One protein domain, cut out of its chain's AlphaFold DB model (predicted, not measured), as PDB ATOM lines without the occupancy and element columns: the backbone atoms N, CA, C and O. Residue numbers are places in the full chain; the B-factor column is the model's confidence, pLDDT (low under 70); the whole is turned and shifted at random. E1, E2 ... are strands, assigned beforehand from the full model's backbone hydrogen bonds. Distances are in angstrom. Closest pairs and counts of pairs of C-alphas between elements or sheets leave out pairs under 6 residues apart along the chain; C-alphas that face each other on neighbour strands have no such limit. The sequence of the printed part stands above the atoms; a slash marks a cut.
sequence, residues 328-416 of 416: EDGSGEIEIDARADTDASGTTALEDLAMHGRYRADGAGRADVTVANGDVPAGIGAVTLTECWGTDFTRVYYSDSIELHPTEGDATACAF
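Overview. This is residues 328 to 416 of the 416 residues of an uncharacterized protein of Proteobacteria bacterium (UniProt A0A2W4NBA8). This is a single twisted wall of five strands, E1 to E5, laid side by side in the order in which they come along the printed part, with no named helix over it. After E5 comes the closing stretch of residues 401 to 416, with no named element, which folds back along the E5 edge, where residues 408 to 409 pair briefly and antiparallel with residues 397 to 398 of E5, before its last residues turn back past the end of E5 toward E4. The printed part has 89 residues, under half of them, 40, in named strands; the class is all strand, and the sheet E1 - E2 - E3 - E4 - E5 is all antiparallel. It is only just loose, close to compact, with a radius of gyration of the C-alphas of 14.6 A and spans of 41 by 30 by 20 A.

Along the chain. Find C-alpha 332 at (-32.108, -27.461, 13.150); from there E1 runs 24.7 A to residue 340. E2, residues 351 to 359, covers 25.7 A, E3, residues 365 to 372, 23.7 A, and E4, residues 382 to 389, 23.4 A. E5, residues 395 to 400, is 14.1 A long and ends at C-alpha 400, (-22.889, -6.759, 6.362).

Arrangement. Start at edge strand E1: the five strands form a meander, each the antiparallel neighbour of the one before, and each successive two make a hairpin. Between E1 and E2, look at N 334 and O 357, 2.8 A apart. Between E2 and E3, N 356 and O 368 are 2.8 A apart; between E3 and E4, N 369 and O 385, 2.9 A. At the other edge, E4 and E5 have N 386 and O 399 at 2.9 A. These pairs are within hydrogen-bond range. E1 and E5 are apart.

Size, cuts and confidence. The farthest C-alphas, of Glu 328 and Gly 379, are 44.1 A apart. The printed part has no cut and no long link. No printed residue is under pLDDT 70.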
ATOM      1  N   GLU A 328     -33.629 -34.333  16.710       81.50
ATOM      2  CA  GLU A 328     -34.581 -34.838  17.716       81.50
ATOM      3  C   GLU A 328     -34.685 -33.945  18.967       81.50
ATOM      4  O   GLU A 328     -35.677 -34.023  19.692       81.50
ATOM      5  N   ASP A 329     -33.680 -33.107  19.236       83.50
ATOM      6  CA  ASP A 329     -33.678 -32.163  20.357       83.50
ATOM      7  C   ASP A 329     -34.393 -30.835  20.046       83.50
ATOM      8  O   ASP A 329     -34.578 -30.024  20.952       83.50
ATOM      9  N   GLY A 330     -34.837 -30.628  18.801       84.12
ATOM     10  CA  GLY A 330     -35.487 -29.402  18.338       84.12
ATOM     11  C   GLY A 330     -34.529 -28.329  17.815       84.12
ATOM     12  O   GLY A 330     -34.993 -27.244  17.468       84.12
ATOM     13  N   SER A 331     -33.222 -28.600  17.755       91.50
ATOM     14  CA  SER A 331     -32.297 -27.810  16.937       91.50
ATOM     15  C   SER A 331     -32.487 -28.116  15.451       91.50
ATOM     16  O   SER A 331     -33.094 -29.123  15.081       91.50
ATOM     17  N   GLY A 332     -31.992 -27.244  14.583       93.56
ATOM     18  CA  GLY A 332     -32.108 -27.461  13.150       93.56
ATOM     19  C   GLY A 332     -31.402 -26.410  12.319       93.56
ATOM     20  O   GLY A 332     -30.756 -25.488  12.830       93.56
ATOM     21  N   GLU A 333     -31.544 -26.580  11.015       95.94
ATOM     22  CA  GLU A 333     -30.827 -25.816  10.011       95.94
ATOM     23  C   GLU A 333     -31.667 -25.676   8.744       95.94
ATOM     24  O   GLU A 333     -32.402 -26.590   8.368       95.94
ATOM     25  N   ILE A 334     -31.564 -24.510   8.113       97.06
ATOM     26  CA  ILE A 334     -32.153 -24.174   6.824       97.06
ATOM     27  C   ILE A 334     -31.017 -23.717   5.914       97.06
ATOM     28  O   ILE A 334     -30.375 -22.703   6.193       97.06
ATOM     29  N   GLU A 335     -30.795 -24.435   4.823       98.25
ATOM     30  CA  GLU A 335     -29.953 -23.974   3.722       98.25
ATOM     31  C   GLU A 335     -30.842 -23.597   2.543       98.25
ATOM     32  O   GLU A 335     -31.810 -24.296   2.231       98.25
ATOM     33  N   ILE A 336     -30.536 -22.471   1.910       98.19
ATOM     34  CA  ILE A 336     -31.240 -21.982   0.729       98.19
ATOM     35  C   ILE A 336     -30.202 -21.657  -0.328       98.19
ATOM     36  O   ILE A 336     -29.238 -20.951  -0.039       98.19
ATOM     37  N   ASP A 337     -30.443 -22.138  -1.538       98.38
ATOM     38  CA  ASP A 337     -29.732 -21.747  -2.749       98.38
ATOM     39  C   ASP A 337     -30.778 -21.327  -3.777       98.38
ATOM     40  O   ASP A 337     -31.721 -22.071  -4.049       98.38
ATOM     41  N   ALA A 338     -30.679 -20.111  -4.295       97.81
ATOM     42  CA  ALA A 338     -31.683 -19.580  -5.199       97.81
ATOM     43  C   ALA A 338     -31.075 -18.660  -6.244       97.81
ATOM     44  O   ALA A 338     -30.114 -17.938  -5.988       97.81
ATOM     45  N   ARG A 339     -31.718 -18.634  -7.406       97.25
ATOM     46  CA  ARG A 339     -31.528 -17.609  -8.420       97.25
ATOM     47  C   ARG A 339     -32.859 -16.924  -8.651       97.25
ATOM     48  O   ARG A 339     -33.768 -17.509  -9.241       97.25
ATOM     49  N   ALA A 340     -33.007 -15.713  -8.138       94.38
ATOM     50  CA  ALA A 340     -34.279 -15.005  -8.119       94.38
ATOM     51  C   ALA A 340     -34.057 -13.498  -8.230       94.38
ATOM     52  O   ALA A 340     -33.002 -12.999  -7.864       94.38
ATOM     53  N   ASP A 341     -35.064 -12.798  -8.745       92.38
ATOM     54  CA  ASP A 341     -35.112 -11.339  -8.691       92.38
ATOM     55  C   ASP A 341     -35.475 -10.937  -7.253       92.38
ATOM     56  O   ASP A 341     -36.527 -11.336  -6.738       92.38
ATOM     57  N   THR A 342     -34.571 -10.225  -6.584       87.06
ATOM     58  CA  THR A 342     -34.769  -9.723  -5.218       87.06
ATOM     59  C   THR A 342     -35.444  -8.355  -5.177       87.06
ATOM     60  O   THR A 342     -35.881  -7.927  -4.103       87.06
ATOM     61  N   ASP A 343     -35.578  -7.680  -6.318       86.81
ATOM     62  CA  ASP A 343     -36.318  -6.436  -6.430       86.81
ATOM     63  C   ASP A 343     -37.828  -6.703  -6.443       86.81
ATOM     64  O   ASP A 343     -38.364  -7.584  -7.122       86.81
ATOM     65  N   ALA A 344     -38.567  -5.878  -5.701       77.75
ATOM     66  CA  ALA A 344     -40.011  -6.037  -5.566       77.75
ATOM     67  C   ALA A 344     -40.775  -5.872  -6.896       77.75
ATOM     68  O   ALA A 344     -41.942  -6.265  -6.981       77.75
ATOM     69  N   SER A 345     -40.167  -5.273  -7.928       82.31
ATOM     70  CA  SER A 345     -40.784  -5.164  -9.250       82.31
ATOM     71  C   SER A 345     -40.830  -6.494 -10.000       82.31
ATOM     72  O   SER A 345     -41.732  -6.668 -10.826       82.31
ATOM     73  N   GLY A 346     -39.900  -7.421  -9.734       78.12
ATOM     74  CA  GLY A 346     -39.750  -8.658 -10.502       78.12
ATOM     75  C   GLY A 346     -39.383  -8.419 -11.974       78.12
ATOM     76  O   GLY A 346     -39.788  -9.197 -12.845       78.12
ATOM     77  N   THR A 347     -38.746  -7.283 -12.281       82.31
ATOM     78  CA  THR A 347     -38.387  -6.879 -13.651       82.31
ATOM     79  C   THR A 347     -36.908  -6.561 -13.840       82.31
ATOM     80  O   THR A 347     -36.529  -6.086 -14.918       82.31
ATOM     81  N   THR A 348     -36.079  -6.803 -12.830       90.44
ATOM     82  CA  THR A 348     -34.648  -6.513 -12.872       90.44
ATOM     83  C   THR A 348     -33.844  -7.800 -13.074       90.44
ATOM     84  O   THR A 348     -34.358  -8.789 -13.611       90.44
ATOM     85  N   ALA A 349     -32.528  -7.753 -12.857       94.81
ATOM     86  CA  ALA A 349     -31.682  -8.915 -13.093       94.81
ATOM     87  C   ALA A 349     -31.855  -9.953 -11.968       94.81
ATOM     88  O   ALA A 349     -32.263  -9.625 -10.870       94.81
ATOM     89  N   LEU A 350     -31.560 -11.226 -12.246       96.19
ATOM     90  CA  LEU A 350     -31.624 -12.273 -11.220       96.19
ATOM     91  C   LEU A 350     -30.342 -12.278 -10.383       96.19
ATOM     92  O   LEU A 350     -29.244 -12.380 -10.947       96.19
ATOM     93  N   GLU A 351     -30.485 -12.258  -9.062       97.25
ATOM     94  CA  GLU A 351     -29.400 -12.467  -8.107       97.25
ATOM     95  C   GLU A 351     -29.224 -13.949  -7.784       97.25
ATOM     96  O   GLU A 351     -30.186 -14.718  -7.754       97.25
ATOM     97  N   ASP A 352     -27.987 -14.328  -7.475       97.81
ATOM     98  CA  ASP A 352     -27.675 -15.590  -6.817       97.81
ATOM     99  C   ASP A 352     -27.676 -15.368  -5.299       97.81
ATOM    100  O   ASP A 352     -26.948 -14.519  -4.771       97.81
ATOM    101  N   LEU A 353     -28.506 -16.135  -4.602       98.06
ATOM    102  CA  LEU A 353     -28.776 -16.054  -3.174       98.06
ATOM    103  C   LEU A 353     -28.372 -17.368  -2.516       98.06
ATOM    104  O   LEU A 353     -28.899 -18.421  -2.857       98.06
ATOM    105  N   ALA A 354     -27.507 -17.291  -1.512       98.38
ATOM    106  CA  ALA A 354     -27.204 -18.419  -0.645       98.38
ATOM    107  C   ALA A 354     -27.443 -18.019   0.809       98.38
ATOM    108  O   ALA A 354     -26.916 -17.004   1.262       98.38
ATOM    109  N   MET A 355     -28.207 -18.810   1.557       98.31
ATOM    110  CA  MET A 355     -28.435 -18.595   2.984       98.31
ATOM    111  C   MET A 355     -28.184 -19.869   3.777       98.31
ATOM    112  O   MET A 355     -28.617 -20.951   3.396       98.31
ATOM    113  N   HIS A 356     -27.559 -19.704   4.941       98.56
ATOM    114  CA  HIS A 356     -27.368 -20.745   5.939       98.56
ATOM    115  C   HIS A 356     -27.884 -20.278   7.301       98.56
ATOM    116  O   HIS A 356     -27.209 -19.540   8.020       98.56
ATOM    117  N   GLY A 357     -29.101 -20.690   7.651       97.81
ATOM    118  CA  GLY A 357     -29.732 -20.440   8.944       97.81
ATOM    119  C   GLY A 357     -29.587 -21.636   9.881       97.81
ATOM    120  O   GLY A 357     -29.896 -22.756   9.500       97.81
ATOM    121  N   ARG A 358     -29.167 -21.417  11.127       97.69
ATOM    122  CA  ARG A 358     -29.013 -22.453  12.162       97.69
ATOM    123  C   ARG A 358     -29.641 -21.997  13.468       97.69
ATOM    124  O   ARG A 358     -29.487 -20.840  13.862       97.69
ATOM    125  N   TYR A 359     -30.312 -22.905  14.167       96.62
ATOM    126  CA  TYR A 359     -30.934 -22.620  15.458       96.62
ATOM    127  C   TYR A 359     -30.760 -23.773  16.441       96.62
ATOM    128  O   TYR A 359     -30.754 -24.951  16.086       96.62
ATOM    129  N   ARG A 360     -30.619 -23.417  17.715       95.75
ATOM    130  CA  ARG A 360     -30.592 -24.369  18.824       95.75
ATOM    131  C   ARG A 360     -32.011 -24.658  19.307       95.75
ATOM    132  O   ARG A 360     -32.949 -23.917  19.022       95.75
ATOM    133  N   ALA A 361     -32.148 -25.703  20.117       91.56
ATOM    134  CA  ALA A 361     -33.415 -26.085  20.738       91.56
ATOM    135  C   ALA A 361     -34.034 -24.990  21.636       91.56
ATOM    136  O   ALA A 361     -35.243 -24.988  21.858       91.56
ATOM    137  N   ASP A 362     -33.221 -24.061  22.152       93.50
ATOM    138  CA  ASP A 362     -33.669 -22.909  22.950       93.50
ATOM    139  C   ASP A 362     -34.172 -21.727  22.099       93.50
ATOM    140  O   ASP A 362     -34.602 -20.714  22.645       93.50
ATOM    141  N   GLY A 363     -34.126 -21.856  20.770       94.19
ATOM    142  CA  GLY A 363     -34.581 -20.849  19.820       94.19
ATOM    143  C   GLY A 363     -33.523 -19.829  19.403       94.19
ATOM    144  O   GLY A 363     -33.737 -19.164  18.393       94.19
ATOM    145  N   ALA A 364     -32.386 -19.721  20.100       97.44
ATOM    146  CA  ALA A 364     -31.300 -18.832  19.690       97.44
ATOM    147  C   ALA A 364     -30.622 -19.347  18.414       97.44
ATOM    148  O   ALA A 364     -30.472 -20.561  18.222       97.44
ATOM    149  N   GLY A 365     -30.167 -18.434  17.560       97.94
ATOM    150  CA  GLY A 365     -29.646 -18.824  16.259       97.94
ATOM    151  C   GLY A 365     -28.845 -17.771  15.519       97.94
ATOM    152  O   GLY A 365     -28.499 -16.718  16.060       97.94
ATOM    153  N   ARG A 366     -28.481 -18.137  14.291       98.25
ATOM    154  CA  ARG A 366     -27.643 -17.364  13.380       98.25
ATOM    155  C   ARG A 366     -28.043 -17.647  11.940       98.25
ATOM    156  O   ARG A 366     -28.274 -18.801  11.589       98.25
ATOM    157  N   ALA A 367     -28.048 -16.611  11.117       98.50
ATOM    158  CA  ALA A 367     -28.134 -16.711   9.673       98.50
ATOM    159  C   ALA A 367     -26.928 -16.023   9.035       98.50
ATOM    160  O   ALA A 367     -26.554 -14.922   9.438       98.50
ATOM    161  N   ASP A 368     -26.352 -16.674   8.033       98.44
ATOM    162  CA  ASP A 368     -25.349 -16.100   7.145       98.44
ATOM    163  C   ASP A 368     -25.919 -16.115   5.727       98.44
ATOM    164  O   ASP A 368     -26.385 -17.158   5.267       98.44
ATOM    165  N   VAL A 369     -25.918 -14.971   5.045       98.38
ATOM    166  CA  VAL A 369     -26.492 -14.834   3.699       98.38
ATOM    167  C   VAL A 369     -25.476 -14.193   2.772       98.38
ATOM    168  O   VAL A 369     -24.722 -13.304   3.165       98.38
ATOM    169  N   THR A 370     -25.452 -14.665   1.535       98.44
ATOM    170  CA  THR A 370     -24.664 -14.121   0.436       98.44
ATOM    171  C   THR A 370     -25.595 -13.792  -0.719       98.44
ATOM    172  O   THR A 370     -26.420 -14.619  -1.095       98.44
ATOM    173  N   VAL A 371     -25.438 -12.596  -1.283       97.75
ATOM    174  CA  VAL A 371     -26.139 -12.138  -2.486       97.75
ATOM    175  C   VAL A 371     -25.095 -11.709  -3.508       97.75
ATOM    176  O   VAL A 371     -24.199 -10.924  -3.189       97.75
ATOM    177  N   ALA A 372     -25.166 -12.231  -4.725       98.06
ATOM    178  CA  ALA A 372     -24.201 -11.946  -5.781       98.06
ATOM    179  C   ALA A 372     -24.872 -11.863  -7.155       98.06
ATOM    180  O   ALA A 372     -25.987 -12.337  -7.344       98.06
ATOM    181  N   ASN A 373     -24.141 -11.322  -8.134       96.94
ATOM    182  CA  ASN A 373     -24.605 -11.170  -9.517       96.94
ATOM    183  C   ASN A 373     -25.903 -10.341  -9.606       96.94
ATOM    184  O   ASN A 373     -26.181  -9.552  -8.708       96.94
ATOM    185  N   GLY A 374     -26.634 -10.435 -10.719       95.62
ATOM    186  CA  GLY A 374     -27.852  -9.652 -10.926       95.62
ATOM    187  C   GLY A 374     -27.605  -8.147 -10.840       95.62
ATOM    188  O   GLY A 374     -26.718  -7.608 -11.515       95.62
ATOM    189  N   ASP A 375     -28.375  -7.492  -9.982       94.75
ATOM    190  CA  ASP A 375     -28.294  -6.064  -9.700       94.75
ATOM    191  C   ASP A 375     -27.163  -5.693  -8.729       94.75
ATOM    192  O   ASP A 375     -26.883  -4.505  -8.531       94.75
ATOM    193  N   VAL A 376     -26.443  -6.672  -8.162       93.88
ATOM    194  CA  VAL A 376     -25.257  -6.403  -7.340       93.88
ATOM    195  C   VAL A 376     -24.152  -5.806  -8.223       93.88
ATOM    196  O   VAL A 376     -23.651  -6.469  -9.140       93.88
ATOM    197  N   PRO A 377     -23.695  -4.562  -7.962       94.56
ATOM    198  CA  PRO A 377     -22.671  -3.930  -8.780       94.56
ATOM    199  C   PRO A 377     -21.407  -4.788  -8.883       94.56
ATOM    200  O   PRO A 377     -20.821  -5.178  -7.875       94.56
ATOM    201  N   ALA A 378     -20.898  -4.990 -10.102       93.25
ATOM    202  CA  ALA A 378     -19.721  -5.834 -10.346       93.25
ATOM    203  C   ALA A 378     -18.464  -5.424  -9.547       93.25
ATOM    204  O   ALA A 378     -17.589  -6.247  -9.296       93.25
ATOM    205  N   GLY A 379     -18.356  -4.150  -9.146       96.00
ATOM    206  CA  GLY A 379     -17.265  -3.660  -8.294       96.00
ATOM    207  C   GLY A 379     -17.372  -4.062  -6.817       96.00
ATOM    208  O   GLY A 379     -16.376  -3.965  -6.107       96.00
ATOM    209  N   ILE A 380     -18.555  -4.490  -6.366       95.38
ATOM    210  CA  ILE A 380     -18.817  -5.024  -5.023       95.38
ATOM    211  C   ILE A 380     -18.590  -6.540  -5.012       95.38
ATOM    212  O   ILE A 380     -17.980  -7.065  -4.084       95.38
ATOM    213  N   GLY A 381     -19.013  -7.238  -6.071       95.69
ATOM    214  CA  GLY A 381     -18.914  -8.692  -6.156       95.69
ATOM    215  C   GLY A 381     -20.067  -9.360  -5.415       95.69
ATOM    216  O   GLY A 381     -21.180  -9.366  -5.925       95.69
ATOM    217  N   ALA A 382     -19.800  -9.921  -4.237       97.31
ATOM    218  CA  ALA A 382     -20.814 -10.547  -3.390       97.31
ATOM    219  C   ALA A 382     -21.023  -9.722  -2.114       97.31
ATOM    220  O   ALA A 382     -20.056  -9.325  -1.461       97.31
ATOM    221  N   VAL A 383     -22.281  -9.487  -1.755       97.69
ATOM    222  CA  VAL A 383     -22.677  -8.916  -0.468       97.69
ATOM    223  C   VAL A 383     -22.893 -10.064   0.503       97.69
ATOM    224  O   VAL A 383     -23.668 -10.972   0.229       97.69
ATOM    225  N   THR A 384     -22.205 -10.026   1.639       98.31
ATOM    226  CA  THR A 384     -22.396 -10.990   2.728       98.31
ATOM    227  C   THR A 384     -23.008 -10.289   3.924       98.31
ATOM    228  O   THR A 384     -22.639  -9.153   4.220       98.31
ATOM    229  N   LEU A 385     -23.913 -10.969   4.614       97.94
ATOM    230  CA  LEU A 385     -24.533 -10.500   5.842       97.94
ATOM    231  C   LEU A 385     -24.602 -11.633   6.864       97.94
ATOM    232  O   LEU A 385     -24.714 -12.808   6.514       97.94
ATOM    233  N   THR A 386     -24.534 -11.260   8.134       98.44
ATOM    234  CA  THR A 386     -24.689 -12.166   9.268       98.44
ATOM    235  C   THR A 386     -25.630 -11.516  10.265       98.44
ATOM    236  O   THR A 386     -25.411 -10.372  10.662       98.44
ATOM    237  N   GLU A 387     -26.638 -12.257  10.715       98.25
ATOM    238  CA  GLU A 387     -27.509 -11.852  11.817       98.25
ATOM    239  C   GLU A 387     -27.619 -12.979  12.843       98.25
ATOM    240  O   GLU A 387     -27.831 -14.140  12.495       98.25
ATOM    241  N   CYS A 388     -27.488 -12.632  14.122       98.31
ATOM    242  CA  CYS A 388     -27.691 -13.550  15.234       98.31
ATOM    243  C   CYS A 388     -28.847 -13.072  16.105       98.31
ATOM    244  O   CYS A 388     -29.026 -11.868  16.315       98.31
ATOM    245  N   TRP A 389     -29.582 -14.022  16.676       98.00
ATOM    246  CA  TRP A 389     -30.704 -13.741  17.565       98.00
ATOM    247  C   TRP A 389     -30.644 -14.546  18.862       98.00
ATOM    248  O   TRP A 389     -30.113 -15.661  18.917       98.00
ATOM    249  N   GLY A 390     -31.193 -13.949  19.918       96.50
ATOM    250  CA  GLY A 390     -31.296 -14.546  21.244       96.50
ATOM    251  C   GLY A 390     -32.455 -15.538  21.371       96.50
ATOM    252  O   GLY A 390     -33.211 -15.788  20.436       96.50
ATOM    253  N   THR A 391     -32.632 -16.091  22.571       95.75
ATOM    254  CA  THR A 391     -33.764 -16.984  22.896       95.75
ATOM    255  C   THR A 391     -35.112 -16.260  22.940       95.75
ATOM    256  O   THR A 391     -36.159 -16.896  22.957       95.75
ATOM    257  N   ASP A 392     -35.095 -14.929  23.010       93.94
ATOM    258  CA  ASP A 392     -36.267 -14.060  22.869       93.94
ATOM    259  C   ASP A 392     -36.519 -13.644  21.411       93.94
ATOM    260  O   ASP A 392     -37.410 -12.840  21.148       93.94
ATOM    261  N   PHE A 393     -35.743 -14.207  20.476       95.19
ATOM    262  CA  PHE A 393     -35.791 -13.939  19.040       95.19
ATOM    263  C   PHE A 393     -35.421 -12.507  18.648       95.19
ATOM    264  O   PHE A 393     -35.557 -12.129  17.481       95.19
ATOM    265  N   THR A 394     -34.915 -11.719  19.599       95.38
ATOM    266  CA  THR A 394     -34.417 -10.381  19.312       95.38
ATOM    267  C   THR A 394     -33.026 -10.443  18.707       95.38
ATOM    268  O   THR A 394     -32.246 -11.366  18.976       95.38
ATOM    269  N   ARG A 395     -32.708  -9.465  17.859       95.81
ATOM    270  CA  ARG A 395     -31.383  -9.348  17.251       95.81
ATOM    271  C   ARG A 395     -30.328  -9.054  18.321       95.81
ATOM    272  O   ARG A 395     -30.425  -8.066  19.040       95.81
ATOM    273  N   VAL A 396     -29.282  -9.882  18.379       97.31
ATOM    274  CA  VAL A 396     -28.127  -9.694  19.284       97.31
ATOM    275  C   VAL A 396     -26.847  -9.301  18.552       97.31
ATOM    276  O   VAL A 396     -25.927  -8.784  19.183       97.31
ATOM    277  N   TYR A 397     -26.783  -9.546  17.241       98.06
ATOM    278  CA  TYR A 397     -25.678  -9.130  16.385       98.06
ATOM    279  C   TYR A 397     -26.140  -8.985  14.933       98.06
ATOM    280  O   TYR A 397     -26.910  -9.819  14.456       98.06
ATOM    281  N   TYR A 398     -25.638  -7.964  14.237       98.00
ATOM    282  CA  TYR A 398     -25.752  -7.835  12.783       98.00
ATOM    283  C   TYR A 398     -24.522  -7.169  12.181       98.00
ATOM    284  O   TYR A 398     -24.004  -6.191  12.726       98.00
ATOM    285  N   SER A 399     -24.100  -7.665  11.022       98.19
ATOM    286  CA  SER A 399     -23.108  -7.018  10.165       98.19
ATOM    287  C   SER A 399     -23.314  -7.393   8.705       98.19
ATOM    288  O   SER A 399     -23.664  -8.538   8.422       98.19
ATOM    289  N   ASP A 400     -22.972  -6.488   7.794       98.12
ATOM    290  CA  ASP A 400     -22.889  -6.759   6.362       98.12
ATOM    291  C   ASP A 400     -21.584  -6.207   5.755       98.12
ATOM    292  O   ASP A 400     -20.898  -5.377   6.355       98.12
ATOM    293  N   SER A 401     -21.199  -6.704   4.580       97.81
ATOM    294  CA  SER A 401     -19.900  -6.400   3.961       97.81
ATOM    295  C   SER A 401     -19.810  -5.043   3.266       97.81
ATOM    296  O   SER A 401     -18.715  -4.674   2.836       97.81
ATOM    297  N   ILE A 402     -20.924  -4.326   3.096       96.19
ATOM    298  CA  ILE A 402     -20.959  -3.030   2.400       96.19
ATOM    299  C   ILE A 402     -21.530  -1.899   3.264       96.19
ATOM    300  O   ILE A 402     -21.707  -0.791   2.762       96.19
ATOM    301  N   GLU A 403     -21.760  -2.168   4.549       95.62
ATOM    302  CA  GLU A 403     -22.338  -1.240   5.518       95.62
ATOM    303  C   GLU A 403     -23.728  -0.727   5.080       95.62
ATOM    304  O   GLU A 403     -24.025   0.460   5.238       95.62
ATOM    305  N   LEU A 404     -24.579  -1.613   4.529       91.62
ATOM    306  CA  LEU A 404     -25.997  -1.322   4.243       91.62
ATOM    307  C   LEU A 404     -26.699  -0.805   5.497       91.62
ATOM    308  O   LEU A 404     -27.416   0.196   5.445       91.62
ATOM    309  N   HIS A 405     -26.454  -1.470   6.628       92.88
ATOM    310  CA  HIS A 405     -26.907  -1.020   7.934       92.88
ATOM    311  C   HIS A 405     -25.726  -0.923   8.909       92.88
ATOM    312  O   HIS A 405     -24.714  -1.613   8.754       92.88
ATOM    313  N   PRO A 406     -25.817  -0.066   9.944       96.12
ATOM    314  CA  PRO A 406     -24.806  -0.028  10.989       96.12
ATOM    315  C   PRO A 406     -24.625  -1.411  11.621       96.12
ATOM    316  O   PRO A 406     -25.600  -2.098  11.910       96.12
ATOM    317  N   THR A 407     -23.378  -1.797  11.890       97.56
ATOM    318  CA  THR A 407     -23.105  -2.982  12.710       97.56
ATOM    319  C   THR A 407     -23.740  -2.816  14.089       97.56
ATOM    320  O   THR A 407     -23.547  -1.791  14.751       97.56
ATOM    321  N   GLU A 408     -24.455  -3.839  14.544       96.81
ATOM    322  CA  GLU A 408     -25.135  -3.858  15.837       96.81
ATOM    323  C   GLU A 408     -24.656  -5.031  16.693       96.81
ATOM    324  O   GLU A 408     -24.377  -6.113  16.182       96.81
ATOM    325  N   GLY A 409     -24.600  -4.826  18.011       96.62
ATOM    326  CA  GLY A 409     -24.327  -5.894  18.972       96.62
ATOM    327  C   GLY A 409     -22.870  -6.368  19.044       96.62
ATOM    328  O   GLY A 409     -21.940  -5.656  18.665       96.62
ATOM    329  N   ASP A 410     -22.675  -7.567  19.599       95.56
ATOM    330  CA  ASP A 410     -21.369  -8.217  19.777       95.56
ATOM    331  C   ASP A 410     -21.403  -9.599  19.114       95.56
ATOM    332  O   ASP A 410     -22.217 -10.444  19.482       95.56
ATOM    333  N   ALA A 411     -20.501  -9.847  18.161       95.81
ATOM    334  CA  ALA A 411     -20.415 -11.123  17.450       95.81
ATOM    335  C   ALA A 411     -20.213 -12.317  18.400       95.81
ATOM    336  O   ALA A 411     -20.612 -13.436  18.095       95.81
ATOM    337  N   THR A 412     -19.622 -12.095  19.578       96.56
ATOM    338  CA  THR A 412     -19.440 -13.145  20.590       96.56
ATOM    339  C   THR A 412     -20.742 -13.554  21.291       96.56
ATOM    340  O   THR A 412     -20.759 -14.574  21.979       96.56
ATOM    341  N   ALA A 413     -21.834 -12.802  21.103       95.25
ATOM    342  CA  ALA A 413     -23.171 -13.154  21.580       95.25
ATOM    343  C   ALA A 413     -23.914 -14.127  20.643       95.25
ATOM    344  O   ALA A 413     -24.979 -14.630  21.007       95.25
ATOM    345  N   CYS A 414     -23.372 -14.408  19.452       96.44
ATOM    346  CA  CYS A 414     -23.928 -15.392  18.530       96.44
ATOM    347  C   CYS A 414     -23.890 -16.806  19.125       96.44
ATOM    348  O   CYS A 414     -22.918 -17.219  19.755       96.44
ATOM    349  N   ALA A 415     -24.947 -17.582  18.881       92.81
ATOM    350  CA  ALA A 415     -25.023 -18.978  19.308       92.81
ATOM    351  C   ALA A 415     -24.062 -19.920  18.547       92.81
ATOM    352  O   ALA A 415     -23.849 -21.043  19.011       92.81
ATOM    353  N   PHE A 416     -23.520 -19.470  17.405       92.56
ATOM    354  CA  PHE A 416     -22.774 -20.250  16.412       92.56
ATOM    355  C   PHE A 416     -21.521 -19.532  15.919       92.56
ATOM    356  O   PHE A 416     -21.620 -18.319  15.603       92.56
TER     357      PHE A 416